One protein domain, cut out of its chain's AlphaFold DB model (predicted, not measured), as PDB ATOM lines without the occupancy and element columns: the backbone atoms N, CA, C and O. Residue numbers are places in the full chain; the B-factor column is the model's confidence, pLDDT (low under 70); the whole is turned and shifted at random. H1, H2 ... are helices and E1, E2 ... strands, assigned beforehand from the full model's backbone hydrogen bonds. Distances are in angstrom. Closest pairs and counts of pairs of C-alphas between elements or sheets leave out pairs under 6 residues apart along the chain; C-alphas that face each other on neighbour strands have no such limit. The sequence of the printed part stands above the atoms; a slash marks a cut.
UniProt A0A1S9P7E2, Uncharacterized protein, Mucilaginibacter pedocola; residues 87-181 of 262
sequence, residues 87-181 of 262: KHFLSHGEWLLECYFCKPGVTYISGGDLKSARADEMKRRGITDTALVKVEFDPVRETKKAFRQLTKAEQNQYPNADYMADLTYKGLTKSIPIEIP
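Overview. This is residues 87 to 181 of the 262 residues of an uncharacterized protein of Mucilaginibacter pedocola (UniProt A0A1S9P7E2). The model is a rod of two separate lobes: at one end a twisted sheet of three strands, E3, E4 and E5, and at the other a small lobe in which helix H2 packs on the two short side-by-side strands E1 and E2. Residues 93 to 105 and 138 to 143 run between the lobes, while the short helices H1 and H3 only graze the three-stranded sheet. The printed part has 95 residues, with three named helices and five named strands in the order H1, E1, H2, E2, E3, H3, E4, E5. The larger sheet has the order E3, E4, E5 and is antiparallel, the pair E1 and E2 is parallel, and the class is mixed, helices and strands. The whole is loose, with a radius of gyration of the C-alphas of 17.3 A, and spans 53 by 25 by 23 A.

Along the chain. H1 takes residues 87 to 92, 8.7 A from first to last C-alpha, and begins at C-alpha 87 at (214.409, 216.531, 82.785). After residues 93 to 105, strand E1 takes residues 106 to 109 and measures 9.8 A. H2, residues 114 to 125, is the longest helix, 16.3 A from C-alpha 114 at (242.590, 207.325, 66.311) to C-alpha 125. E2 follows with residues 134 to 137, 10.4 A, and E3 with residues 144 to 148, 13.5 A. H3 takes residues 152 to 157 and measures 8.9 A. The two longest strands come last: E4, residues 163 to 169, 19.3 A, and E5, residues 172 to 178, 19.2 A, which ends at C-alpha 178 at (223.228, 214.738, 91.275).

Arrangement. In the three-stranded sheet E4 is the inner strand, and E3 and E5 are the edge strands. E3 and E4 are antiparallel, with 158 degrees between their directions; N 146 and O 166 are 3.0 A apart and N 166 and O 146 are 2.8 A apart, both within hydrogen-bond range. E4 and E5 form a hairpin, antiparallel at 155 degrees, with N 165 and O 176 at 2.8 A and N 174 and O 167 at 2.9 A, within the same range. The sheet is only just strongly twisted, its C-alphas lying up to 4.1 A off the best plane. H1 only grazes this sheet with its residues 90 to 91, and H3 only grazes it with its residues 154 to 157. H2 is not on it. E1, H2 and E2 form a strand-helix-strand unit, two parallel neighbour strands with a helix between them along the chain, and its crossover is right-handed. E1 and E2 stand at 34 degrees, with N 107 and O 134 at 2.9 A and N 136 and O 107 at 3.0 A, within hydrogen-bond range. The closest C-alphas of H2 and E2 are those of Arg 118 and Val 135, 5.8 A apart; those of H2 and E1 are Ala 117 and Ile 109, 7.7 A apart. E1 and E2 are each apart from E3, E4 and E5. In H1, H2 and H3 every O i to N i+4 pair is within hydrogen-bond range.

Size, cuts and confidence. The two C-alphas farthest apart are those of Thr 128 and Lys 152, at 53.1 A, whereas the first and last printed C-alphas, of Lys 87 and Pro 181, are 11.8 A apart. The printed part has no cut. The link from H1 to E1, 13 residues, is long; H2 to E2 and E2 to E3 are short links, and the other four are tight. The mean pLDDT of the printed part is 94.1, and no printed residue is under 70.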
ATOM      1  N   LYS A  87     214.204 217.431  83.927       92.06
ATOM      2  CA  LYS A  87     214.409 216.531  82.785       92.06
ATOM      3  C   LYS A  87     215.474 217.057  81.819       92.06
ATOM      4  O   LYS A  87     216.294 216.271  81.355       92.06
ATOM      5  N   HIS A  88     215.445 218.355  81.509       91.19
ATOM      6  CA  HIS A  88     216.429 218.987  80.630       91.19
ATOM      7  C   HIS A  88     217.832 218.947  81.241       91.19
ATOM      8  O   HIS A  88     218.771 218.523  80.571       91.19
ATOM      9  N   PHE A  89     217.952 219.324  82.515       93.56
ATOM     10  CA  PHE A  89     219.213 219.295  83.253       93.56
ATOM     11  C   PHE A  89     219.821 217.885  83.280       93.56
ATOM     12  O   PHE A  89     220.991 217.688  82.948       93.56
ATOM     13  N   LEU A  90     218.998 216.874  83.583       93.38
ATOM     14  CA  LEU A  90     219.429 215.479  83.607       93.38
ATOM     15  C   LEU A  90     219.872 214.986  82.220       93.38
ATOM     16  O   LEU A  90     220.886 214.293  82.124       93.38
ATOM     17  N   SER A  91     219.164 215.352  81.144       90.56
ATOM     18  CA  SER A  91     219.474 214.862  79.794       90.56
ATOM     19  C   SER A  91     220.717 215.497  79.168       90.56
ATOM     20  O   SER A  91     221.434 214.810  78.442       90.56
ATOM     21  N   HIS A  92     220.981 216.780  79.434       88.00
ATOM     22  CA  HIS A  92     222.101 217.507  78.817       88.00
ATOM     23  C   HIS A  92     223.447 217.224  79.488       88.00
ATOM     24  O   HIS A  92     224.490 217.472  78.892       88.00
ATOM     25  N   GLY A  93     223.441 216.619  80.679       85.50
ATOM     26  CA  GLY A  93     224.670 216.165  81.321       85.50
ATOM     27  C   GLY A  93     225.531 217.296  81.874       85.50
ATOM     28  O   GLY A  93     226.711 217.068  82.091       85.50
ATOM     29  N   GLU A  94     224.959 218.476  82.135       86.81
ATOM     30  CA  GLU A  94     225.656 219.594  82.799       86.81
ATOM     31  C   GLU A  94     226.234 219.186  84.167       86.81
ATOM     32  O   GLU A  94     227.241 219.720  84.616       86.81
ATOM     33  N   TRP A  95     225.623 218.187  84.807       90.00
ATOM     34  CA  TRP A  95     226.076 217.568  86.054       90.00
ATOM     35  C   TRP A  95     227.293 216.637  85.888       90.00
ATOM     36  O   TRP A  95     227.897 216.231  86.878       90.00
ATOM     37  N   LEU A  96     227.665 216.265  84.659       89.44
ATOM     38  CA  LEU A  96     228.778 215.360  84.365       89.44
ATOM     39  C   LEU A  96     230.065 216.165  84.122       89.44
ATOM     40  O   LEU A  96     230.546 216.271  82.996       89.44
ATOM     41  N   LEU A  97     230.608 216.741  85.196       82.19
ATOM     42  CA  LEU A  97     231.766 217.648  85.139       82.19
ATOM     43  C   LEU A  97     233.085 216.949  84.779       82.19
ATOM     44  O   LEU A  97     234.026 217.595  84.322       82.19
ATOM     45  N   GLU A  98     233.166 215.635  84.989       85.69
ATOM     46  CA  GLU A  98     234.400 214.871  84.846       85.69
ATOM     47  C   GLU A  98     234.221 213.622  83.986       85.69
ATOM     48  O   GLU A  98     233.173 212.968  83.959       85.69
ATOM     49  N   CYS A  99     235.308 213.225  83.330       89.62
ATOM     50  CA  CYS A  99     235.382 211.942  82.659       89.62
ATOM     51  C   CYS A  99     235.695 210.825  83.668       89.62
ATOM     52  O   CYS A  99     236.845 210.417  83.850       89.62
ATOM     53  N   TYR A 100     234.656 210.277  84.301       92.88
ATOM     54  CA  TYR A 100     234.791 209.240  85.334       92.88
ATOM     55  C   TYR A 100     235.468 207.941  84.865       92.88
ATOM     56  O   TYR A 100     235.901 207.146  85.700       92.88
ATOM     57  N   PHE A 101     235.572 207.702  83.558       94.75
ATOM     58  CA  PHE A 101     236.236 206.526  82.984       94.75
ATOM     59  C   PHE A 101     237.565 206.849  82.292       94.75
ATOM     60  O   PHE A 101     238.204 205.940  81.755       94.75
ATOM     61  N   CYS A 102     237.998 208.112  82.319       94.19
ATOM     62  CA  CYS A 102     239.287 208.502  81.773       94.19
ATOM     63  C   CYS A 102     240.426 208.018  82.673       94.19
ATOM     64  O   CYS A 102     240.338 208.019  83.901       94.19
ATOM     65  N   LYS A 103     241.515 207.591  82.038       94.38
ATOM     66  CA  LYS A 103     242.718 207.093  82.699       94.38
ATOM     67  C   LYS A 103     243.820 208.149  82.628       94.38
ATOM     68  O   LYS A 103     244.013 208.744  81.566       94.38
ATOM     69  N   PRO A 104     244.591 208.345  83.711       93.62
ATOM     70  CA  PRO A 104     245.768 209.204  83.673       93.62
ATOM     71  C   PRO A 104     246.737 208.794  82.556       93.62
ATOM     72  O   PRO A 104     246.981 207.606  82.334       93.62
ATOM     73  N   GLY A 105     247.296 209.783  81.855       91.69
ATOM     74  CA  GLY A 105     248.275 209.561  80.785       91.69
ATOM     75  C   GLY A 105     247.701 209.031  79.464       91.69
ATOM     76  O   GLY A 105     248.479 208.631  78.597       91.69
ATOM     77  N   VAL A 106     246.375 209.015  79.303       95.12
ATOM     78  CA  VAL A 106     245.695 208.730  78.032       95.12
ATOM     79  C   VAL A 106     245.114 210.026  77.474       95.12
ATOM     80  O   VAL A 106     244.428 210.758  78.185       95.12
ATOM     81  N   THR A 107     245.378 210.301  76.201       94.69
ATOM     82  CA  THR A 107     244.753 211.405  75.468       94.69
ATOM     83  C   THR A 107     243.412 210.935  74.917       94.69
ATOM     84  O   THR A 107     243.346 209.931  74.206       94.69
ATOM     85  N   TYR A 108     242.342 211.654  75.236       94.44
ATOM     86  CA  TYR A 108     240.994 211.327  74.781       94.44
ATOM     87  C   TYR A 108     240.579 212.232  73.629       94.44
ATOM     88  O   TYR A 108     240.743 213.449  73.708       94.44
ATOM     89  N   ILE A 109     240.035 211.639  72.566       94.12
ATOM     90  CA  ILE A 109     239.493 212.381  71.425       94.12
ATOM     91  C   ILE A 109     237.986 212.188  71.328       94.12
ATOM     92  O   ILE A 109     237.461 211.089  71.510       94.12
ATOM     93  N   SER A 110     237.273 213.260  71.001       89.81
ATOM     94  CA  SER A 110     235.819 213.224  70.875       89.81
ATOM     95  C   SER A 110     235.353 212.623  69.542       89.81
ATOM     96  O   SER A 110     234.199 212.235  69.415       89.81
ATOM     97  N   GLY A 111     236.219 212.525  68.533       90.06
ATOM     98  CA  GLY A 111     235.900 211.947  67.227       90.06
ATOM     99  C   GLY A 111     237.110 211.943  66.296       90.06
ATOM    100  O   GLY A 111     238.213 212.282  66.718       90.06
ATOM    101  N   GLY A 112     236.892 211.577  65.034       92.00
ATOM    102  CA  GLY A 112     237.956 211.451  64.038       92.00
ATOM    103  C   GLY A 112     238.652 210.089  64.071       92.00
ATOM    104  O   GLY A 112     238.115 209.109  64.585       92.00
ATOM    105  N   ASP A 113     239.844 210.034  63.482       94.38
ATOM    106  CA  ASP A 113     240.628 208.810  63.351       94.38
ATOM    107  C   ASP A 113     241.688 208.695  64.460       94.38
ATOM    108  O   ASP A 113     242.555 209.559  64.616       94.38
ATOM    109  N   LEU A 114     241.652 207.589  65.211       94.12
ATOM    110  CA  LEU A 114     242.590 207.325  66.311       94.12
ATOM    111  C   LEU A 114     244.044 207.238  65.841       94.12
ATOM    112  O   LEU A 114     244.951 207.587  66.598       94.12
ATOM    113  N   LYS A 115     244.287 206.743  64.621       94.50
ATOM    114  CA  LYS A 115     245.649 206.595  64.095       94.50
ATOM    115  C   LYS A 115     246.271 207.965  63.827       94.50
ATOM    116  O   LYS A 115     247.408 208.194  64.237       94.50
ATOM    117  N   SER A 116     245.513 208.864  63.210       95.12
ATOM    118  CA  SER A 116     245.910 210.249  62.945       95.12
ATOM    119  C   SER A 116     246.141 211.007  64.252       95.12
ATOM    120  O   SER A 116     247.227 211.538  64.464       95.12
ATOM    121  N   ALA A 117     245.200 210.923  65.200       95.62
ATOM    122  CA  ALA A 117     245.351 211.547  66.515       95.62
ATOM    123  C   ALA A 117     246.580 211.034  67.290       95.62
ATOM    124  O   ALA A 117     247.267 211.800  67.965       95.62
ATOM    125  N   ARG A 118     246.900 209.735  67.180       96.25
ATOM    126  CA  ARG A 118     248.121 209.168  67.770       96.25
ATOM    127  C   ARG A 118     249.383 209.712  67.105       96.25
ATOM    128  O   ARG A 118     250.331 210.031  67.817       96.25
ATOM    129  N   ALA A 119     249.402 209.830  65.778       95.31
ATOM    130  CA  ALA A 119     250.533 210.401  65.050       95.31
ATOM    131  C   ALA A 119     250.769 211.876  65.426       95.31
ATOM    132  O   ALA A 119     251.914 212.277  65.651       95.31
ATOM    133  N   ASP A 120     249.698 212.657  65.572       95.69
ATOM    134  CA  ASP A 120     249.772 214.053  66.008       95.69
ATOM    135  C   ASP A 120     250.325 214.172  67.432       95.69
ATOM    136  O   ASP A 120     251.221 214.977  67.688       95.69
ATOM    137  N   GLU A 121     249.858 213.325  68.351       95.69
ATOM    138  CA  GLU A 121     250.331 213.316  69.736       95.69
ATOM    139  C   GLU A 121     251.803 212.879  69.850       95.69
ATOM    140  O   GLU A 121     252.573 213.466  70.616       95.69
ATOM    141  N   MET A 122     252.224 211.893  69.049       96.31
ATOM    142  CA  MET A 122     253.630 211.492  68.918       96.31
ATOM    143  C   MET A 122     254.502 212.653  68.439       96.31
ATOM    144  O   MET A 122     255.510 212.971  69.074       96.31
ATOM    145  N   LYS A 123     254.080 213.332  67.364       96.31
ATOM    146  CA  LYS A 123     254.769 214.506  66.814       96.31
ATOM    147  C   LYS A 123     254.856 215.634  67.842       96.31
ATOM    148  O   LYS A 123     255.931 216.193  68.037       96.31
ATOM    149  N   ARG A 124     253.752 215.933  68.536       95.06
ATOM    150  CA  ARG A 124     253.669 216.981  69.565       95.06
ATOM    151  C   ARG A 124     254.636 216.737  70.725       95.06
ATOM    152  O   ARG A 124     255.178 217.688  71.277       95.06
ATOM    153  N   ARG A 125     254.840 215.473  71.106       94.38
ATOM    154  CA  ARG A 125     255.688 215.081  72.243       94.38
ATOM    155  C   ARG A 125     257.119 214.702  71.858       94.38
ATOM    156  O   ARG A 125     257.903 214.409  72.753       94.38
ATOM    157  N   GLY A 126     257.456 214.680  70.567       95.81
ATOM    158  CA  GLY A 126     258.761 214.209  70.092       95.81
ATOM    159  C   GLY A 126     259.011 212.722  70.376       95.81
ATOM    160  O   GLY A 126     260.151 212.321  70.584       95.81
ATOM    161  N   ILE A 127     257.950 211.907  70.427       94.50
ATOM    162  CA  ILE A 127     258.024 210.472  70.734       94.50
ATOM    163  C   ILE A 127     257.920 209.673  69.436       94.50
ATOM    164  O   ILE A 127     256.976 209.848  68.671       94.50
ATOM    165  N   THR A 128     258.859 208.756  69.208       92.75
ATOM    166  CA  THR A 128     258.849 207.840  68.052       92.75
ATOM    167  C   THR A 128     258.276 206.463  68.382       92.75
ATOM    168  O   THR A 128     257.781 205.777  67.490       92.75
ATOM    169  N   ASP A 129     258.280 206.068  69.658       92.88
ATOM    170  CA  ASP A 129     257.676 204.817  70.110       92.88
ATOM    171  C   ASP A 129     256.160 204.972  70.317       92.88
ATOM    172  O   ASP A 129     255.687 205.587  71.277       92.88
ATOM    173  N   THR A 130     255.388 204.368  69.411       90.12
ATOM    174  CA  THR A 130     253.918 204.364  69.453       90.12
ATOM    175  C   THR A 130     253.341 203.764  70.741       90.12
ATOM    176  O   THR A 130     252.244 204.155  71.140       90.12
ATOM    177  N   ALA A 131     254.058 202.858  71.421       91.19
ATOM    178  CA  ALA A 131     253.583 202.218  72.648       91.19
ATOM    179  C   ALA A 131     253.547 203.185  73.847       91.19
ATOM    180  O   ALA A 131     252.781 202.979  74.793       91.19
ATOM    181  N   LEU A 132     254.331 204.269  73.793       92.12
ATOM    182  CA  LEU A 132     254.371 205.317  74.818       92.12
ATOM    183  C   LEU A 132     253.255 206.364  74.656       92.12
ATOM    184  O   LEU A 132     253.074 207.216  75.532       92.12
ATOM    185  N   VAL A 133     252.496 206.304  73.557       94.56
ATOM    186  CA  VAL A 133     251.411 207.242  73.255       94.56
ATOM    187  C   VAL A 133     250.064 206.529  73.277       94.56
ATOM    188  O   VAL A 133     249.690 205.787  72.367       94.56
ATOM    189  N   LYS A 134     249.294 206.800  74.331       95.94
ATOM    190  CA  LYS A 134     247.950 206.253  74.514       95.94
ATOM    191  C   LYS A 134     246.921 207.283  74.074       95.94
ATOM    192  O   LYS A 134     246.797 208.331  74.697       95.94
ATOM    193  N   VAL A 135     246.193 206.954  73.012       95.62
ATOM    194  CA  VAL A 135     245.050 207.731  72.526       95.62
ATOM    195  C   VAL A 135     243.838 206.815  72.456       95.62
ATOM    196  O   VAL A 135     243.938 205.725  71.882       95.62
ATOM    197  N   GLU A 136     242.724 207.252  73.038       95.31
ATOM    198  CA  GLU A 136     241.442 206.541  73.075       95.31
ATOM    199  C   GLU A 136     240.286 207.500  72.731       95.31
ATOM    200  O   GLU A 136     240.433 208.721  72.792       95.31
ATOM    201  N   PHE A 137     239.123 206.959  72.359       94.25
ATOM    202  CA  PHE A 137     237.909 207.770  72.240       94.25
ATOM    203  C   PHE A 137     237.396 208.170  73.622       94.25
ATOM    204  O   PHE A 137     237.474 207.382  74.567       94.25
ATOM    205  N   ASP A 138     236.857 209.384  73.722       92.75
ATOM    206  CA  ASP A 138     236.237 209.902  74.938       92.75
ATOM    207  C   ASP A 138     235.084 208.983  75.399       92.75
ATOM    208  O   ASP A 138     234.065 208.864  74.703       92.75
ATOM    209  N   PRO A 139     235.209 208.331  76.572       92.50
ATOM    210  CA  PRO A 139     234.217 207.380  77.050       92.50
ATOM    211  C   PRO A 139     232.883 208.046  77.405       92.50
ATOM    212  O   PRO A 139     231.870 207.348  77.488       92.50
ATOM    213  N   VAL A 140     232.836 209.373  77.587       89.19
ATOM    214  CA  VAL A 140     231.608 210.106  77.940       89.19
ATOM    215  C   VAL A 140     230.493 209.869  76.916       89.19
ATOM    216  O   VAL A 140     229.331 209.731  77.302       89.19
ATOM    217  N   ARG A 141     230.831 209.749  75.625       84.94
ATOM    218  CA  ARG A 141     229.852 209.559  74.536       84.94
ATOM    219  C   ARG A 141     229.198 208.179  74.534       84.94
ATOM    220  O   ARG A 141     228.038 208.046  74.159       84.94
ATOM    221  N   GLU A 142     229.939 207.161  74.953       89.50
ATOM    222  CA  GLU A 142     229.486 205.765  74.995       89.50
ATOM    223  C   GLU A 142     228.940 205.361  76.373       89.50
ATOM    224  O   GLU A 142     228.396 204.268  76.543       89.50
ATOM    225  N   THR A 143     229.099 206.228  77.374       93.50
ATOM    226  CA  THR A 143     228.650 205.969  78.741       93.50
ATOM    227  C   THR A 143     227.125 205.951  78.796       93.50
ATOM    228  O   THR A 143     226.457 206.956  78.540       93.50
ATOM    229  N   LYS A 144     226.565 204.803  79.189       94.81
ATOM    230  CA  LYS A 144     225.135 204.674  79.487       94.81
ATOM    231  C   LYS A 144     224.840 205.347  80.822       94.81
ATOM    232  O   LYS A 144     225.624 205.214  81.757       94.81
ATOM    233  N   LYS A 145     223.709 206.046  80.901       95.06
ATOM    234  CA  LYS A 145     223.280 206.807  82.081       95.06
ATOM    235  C   LYS A 145     221.923 206.284  82.536       95.06
ATOM    236  O   LYS A 145     220.989 206.249  81.733       95.06
ATOM    237  N   ALA A 146     221.814 205.894  83.799       95.81
ATOM    238  CA  ALA A 146     220.549 205.570  84.447       95.81
ATOM    239  C   ALA A 146     220.386 206.433  85.700       95.81
ATOM    240  O   ALA A 146     221.340 206.615  86.448       95.81
ATOM    241  N   PHE A 147     219.187 206.968  85.922       96.25
ATOM    242  CA  PHE A 147     218.891 207.843  87.055       96.25
ATOM    243  C   PHE A 147     217.960 207.137  88.028       96.25
ATOM    244  O   PHE A 147     216.967 206.535  87.612       96.25
ATOM    245  N   ARG A 148     218.250 207.241  89.324       96.38
ATOM    246  CA  ARG A 148     217.424 206.659  90.385       96.38
ATOM    247  C   ARG A 148     217.393 207.544  91.624       96.38
ATOM    248  O   ARG A 148     218.237 208.417  91.804       96.38
ATOM    249  N   GLN A 149     216.415 207.284  92.484       96.75
ATOM    250  CA  GLN A 149     216.355 207.878  93.816       96.75
ATOM    251  C   GLN A 149     217.475 207.329  94.709       96.75
ATOM    252  O   GLN A 149     217.947 206.200  94.519       96.75
ATOM    253  N   LEU A 150     217.887 208.137  95.683       97.69
ATOM    254  CA  LEU A 150     218.895 207.757  96.662       97.69
ATOM    255  C   LEU A 150     218.349 206.682  97.611       97.69
ATOM    256  O   LEU A 150     217.198 206.730  98.049       97.69
ATOM    257  N   THR A 151     219.205 205.738  97.988       96.81
ATOM    258  CA  THR A 151     218.971 204.873  99.149       96.81
ATOM    259  C   THR A 151     219.154 205.659 100.454       96.81
ATOM    260  O   THR A 151     219.804 206.702 100.476       96.81
ATOM    261  N   LYS A 152     218.653 205.140 101.585       96.69
ATOM    262  CA  LYS A 152     218.837 205.787 102.903       96.69
ATOM    263  C   LYS A 152     220.312 206.018 103.266       96.69
ATOM    264  O   LYS A 152     220.642 207.028 103.873       96.69
ATOM    265  N   ALA A 153     221.197 205.086 102.908       96.75
ATOM    266  CA  ALA A 153     222.630 205.227 103.165       96.75
ATOM    267  C   ALA A 153     223.253 206.338 102.303       96.75
ATOM    268  O   ALA A 153     224.009 207.158 102.815       96.75
ATOM    269  N   GLU A 154     222.882 206.408 101.021       97.56
ATOM    270  CA  GLU A 154     223.339 207.466 100.112       97.56
ATOM    271  C   GLU A 154     222.801 208.841 100.520       97.56
ATOM    272  O   GLU A 154     223.540 209.810 100.424       97.56
ATOM    273  N   GLN A 155     221.570 208.941 101.032       96.75
ATOM    274  CA  GLN A 155     221.026 210.201 101.563       96.75
ATOM    275  C   GLN A 155     221.861 210.742 102.729       96.75
ATOM    276  O   GLN A 155     222.097 211.942 102.811       96.75
ATOM    277  N   ASN A 156     222.354 209.863 103.606       96.44
ATOM    278  CA  ASN A 156     223.237 210.275 104.699       96.44
ATOM    279  C   ASN A 156     224.607 210.745 104.185       96.44
ATOM    280  O   ASN A 156     225.209 211.639 104.772       96.44
ATOM    281  N   GLN A 157     225.107 210.135 103.108       97.44
ATOM    282  CA  GLN A 157     226.394 210.490 102.508       97.44
ATOM    283  C   GLN A 157     226.312 211.758 101.644       97.44
ATOM    284  O   GLN A 157     227.256 212.547 101.616       97.44
ATOM    285  N   TYR A 158     225.190 211.957 100.953       97.19
ATOM    286  CA  TYR A 158     224.952 213.027  99.988       97.19
ATOM    287  C   TYR A 158     223.632 213.748 100.311       97.19
ATOM    288  O   TYR A 158     222.656 213.616  99.570       97.19
ATOM    289  N   PRO A 159     223.579 214.527 101.404       96.06
ATOM    290  CA  PRO A 159     222.328 215.102 101.907       96.06
ATOM    291  C   PRO A 159     221.658 216.104 100.955       96.06
ATOM    292  O   PRO A 159     220.460 216.342 101.076       96.06
ATOM    293  N   ASN A 160     222.406 216.677 100.009       96.12
ATOM    294  CA  ASN A 160     221.887 217.653  99.046       96.12
ATOM    295  C   ASN A 160     221.518 217.036  97.691       96.12
ATOM    296  O   ASN A 160     220.980 217.730  96.828       96.12
ATOM    297  N   ALA A 161     221.837 215.759  97.478       97.19
ATOM    298  CA  ALA A 161     221.607 215.115  96.200       97.19
ATOM    299  C   ALA A 161     220.143 214.690  96.055       97.19
ATOM    300  O   ALA A 161     219.536 214.115  96.958       97.19
ATOM    301  N   ASP A 162     219.598 214.964  94.877       97.38
ATOM    302  CA  ASP A 162     218.223 214.662  94.495       97.38
ATOM    303  C   ASP A 162     218.142 213.313  93.749       97.38
ATOM    304  O   ASP A 162     217.141 212.597  93.832       97.38
ATOM    305  N   TYR A 163     219.217 212.935  93.046       97.62
ATOM    306  CA  TYR A 163     219.326 211.668  92.319       97.62
ATOM    307  C   TYR A 163     220.705 211.027  92.477       97.62
ATOM    308  O   TYR A 163     221.698 211.693  92.760       97.62
ATOM    309  N   MET A 164     220.765 209.728  92.193       97.50
ATOM    310  CA  MET A 164     221.994 209.044  91.799       97.50
ATOM    311  C   MET A 164     221.962 208.780  90.296       97.50
ATOM    312  O   MET A 164     220.961 208.281  89.772       97.50
ATOM    313  N   ALA A 165     223.066 209.075  89.614       97.06
ATOM    314  CA  ALA A 165     223.320 208.599  88.263       97.06
ATOM    315  C   ALA A 165     224.269 207.405  88.290       97.06
ATOM    316  O   ALA A 165     225.421 207.526  88.702       97.06
ATOM    317  N   ASP A 166     223.790 206.274  87.789       96.69
ATOM    318  CA  ASP A 166     224.604 205.103  87.507       96.69
ATOM    319  C   ASP A 166     225.141 205.225  86.075       96.69
ATOM    320  O   ASP A 166     224.401 205.181  85.085       96.69
ATOM    321  N   LEU A 167     226.449 205.440  85.979       96.50
ATOM    322  CA  LEU A 167     227.199 205.557  84.739       96.50
ATOM    323  C   LEU A 167     227.813 204.206  84.405       96.50
ATOM    324  O   LEU A 167     228.569 203.683  85.219       96.50
ATOM    325  N   THR A 168     227.562 203.665  83.215       96.81
ATOM    326  CA  THR A 168     228.136 202.380  82.789       96.81
ATOM    327  C   THR A 168     228.919 202.519  81.491       96.81
ATOM    328  O   THR A 168     228.362 202.884  80.453       96.81
ATOM    329  N   TYR A 169     230.198 202.145  81.529       95.44
ATOM    330  CA  TYR A 169     231.088 202.112  80.369       95.44
ATOM    331  C   TYR A 169     231.915 200.822  80.371       95.44
ATOM    332  O   TYR A 169     232.569 200.495  81.360       95.44
ATOM    333  N   LYS A 170     231.869 200.062  79.266       94.06
ATOM    334  CA  LYS A 170     232.589 198.779  79.095       94.06
ATOM    335  C   LYS A 170     232.445 197.812  80.290       94.06
ATOM    336  O   LYS A 170     233.407 197.179  80.709       94.06
ATOM    337  N   GLY A 171     231.233 197.712  80.842       94.62
ATOM    338  CA  GLY A 171     230.903 196.817  81.961       94.62
ATOM    339  C   GLY A 171     231.281 197.337  83.353       94.62
ATOM    340  O   GLY A 171     230.901 196.720  84.342       94.62
ATOM    341  N   LEU A 172     231.976 198.472  83.450       96.12
ATOM    342  CA  LEU A 172     232.249 199.144  84.716       96.12
ATOM    343  C   LEU A 172     231.131 200.138  85.019       96.12
ATOM    344  O   LEU A 172     230.778 200.937  84.151       96.12
ATOM    345  N   THR A 173     230.625 200.118  86.252       96.81
ATOM    346  CA  THR A 173     229.604 201.060  86.720       96.81
ATOM    347  C   THR A 173     230.158 201.957  87.820       96.81
ATOM    348  O   THR A 173     230.813 201.476  88.744       96.81
ATOM    349  N   LYS A 174     229.888 203.259  87.718       95.81
ATOM    350  CA  LYS A 174     230.168 204.265  88.747       95.81
ATOM    351  C   LYS A 174     228.883 205.017  89.070       95.81
ATOM    352  O   LYS A 174     228.210 205.471  88.152       95.81
ATOM    353  N   SER A 175     228.569 205.159  90.350       96.44
ATOM    354  CA  SER A 175     227.399 205.911  90.811       96.44
ATOM    355  C   SER A 175     227.835 207.278  91.312       96.44
ATOM    356  O   SER A 175     228.755 207.358  92.128       96.44
ATOM    357  N   ILE A 176     227.187 208.340  90.838       95.94
ATOM    358  CA  ILE A 176     227.489 209.709  91.261       95.94
ATOM    359  C   ILE A 176     226.227 210.441  91.735       95.94
ATOM    360  O   ILE A 176     225.157 210.226  91.158       95.94
ATOM    361  N   PRO A 177     226.327 211.280  92.779       96.94
ATOM    362  CA  PRO A 177     225.213 212.103  93.226       96.94
ATOM    363  C   PRO A 177     224.945 213.243  92.238       96.94
ATOM    364  O   PRO A 177     225.874 213.833  91.688       96.94
ATOM    365  N   ILE A 178     223.672 213.577  92.047       96.81
ATOM    366  CA  ILE A 178     223.228 214.738  91.275       96.81
ATOM    367  C   ILE A 178     222.380 215.620  92.178       96.81
ATOM    368  O   ILE A 178     221.362 215.179  92.708       96.81
ATOM    369  N   GLU A 179     222.773 216.883  92.287       96.25
ATOM    370  CA  GLU A 179     221.963 217.945  92.870       96.25
ATOM    371  C   GLU A 179     221.295 218.740  91.740       96.25
ATOM    372  O   GLU A 179     221.964 219.272  90.850       96.25
ATOM    373  N   ILE A 180     219.965 218.801  91.753       96.06
ATOM    374  CA  ILE A 180     219.198 219.673  90.864       96.06
ATOM    375  C   ILE A 180     219.479 221.127  91.264       96.06
ATOM    376  O   ILE A 180     219.432 221.446  92.456       96.06
ATOM    377  N   PRO A 181     219.703 222.042  90.300       95.38
ATOM    378  CA  PRO A 181     219.960 223.443  90.598       95.38
ATOM    379  C   PRO A 181     218.888 224.049  91.506       95.38
ATOM    380  O   PRO A 181     217.685 223.860  91.294       95.38
TER     381      PRO A 181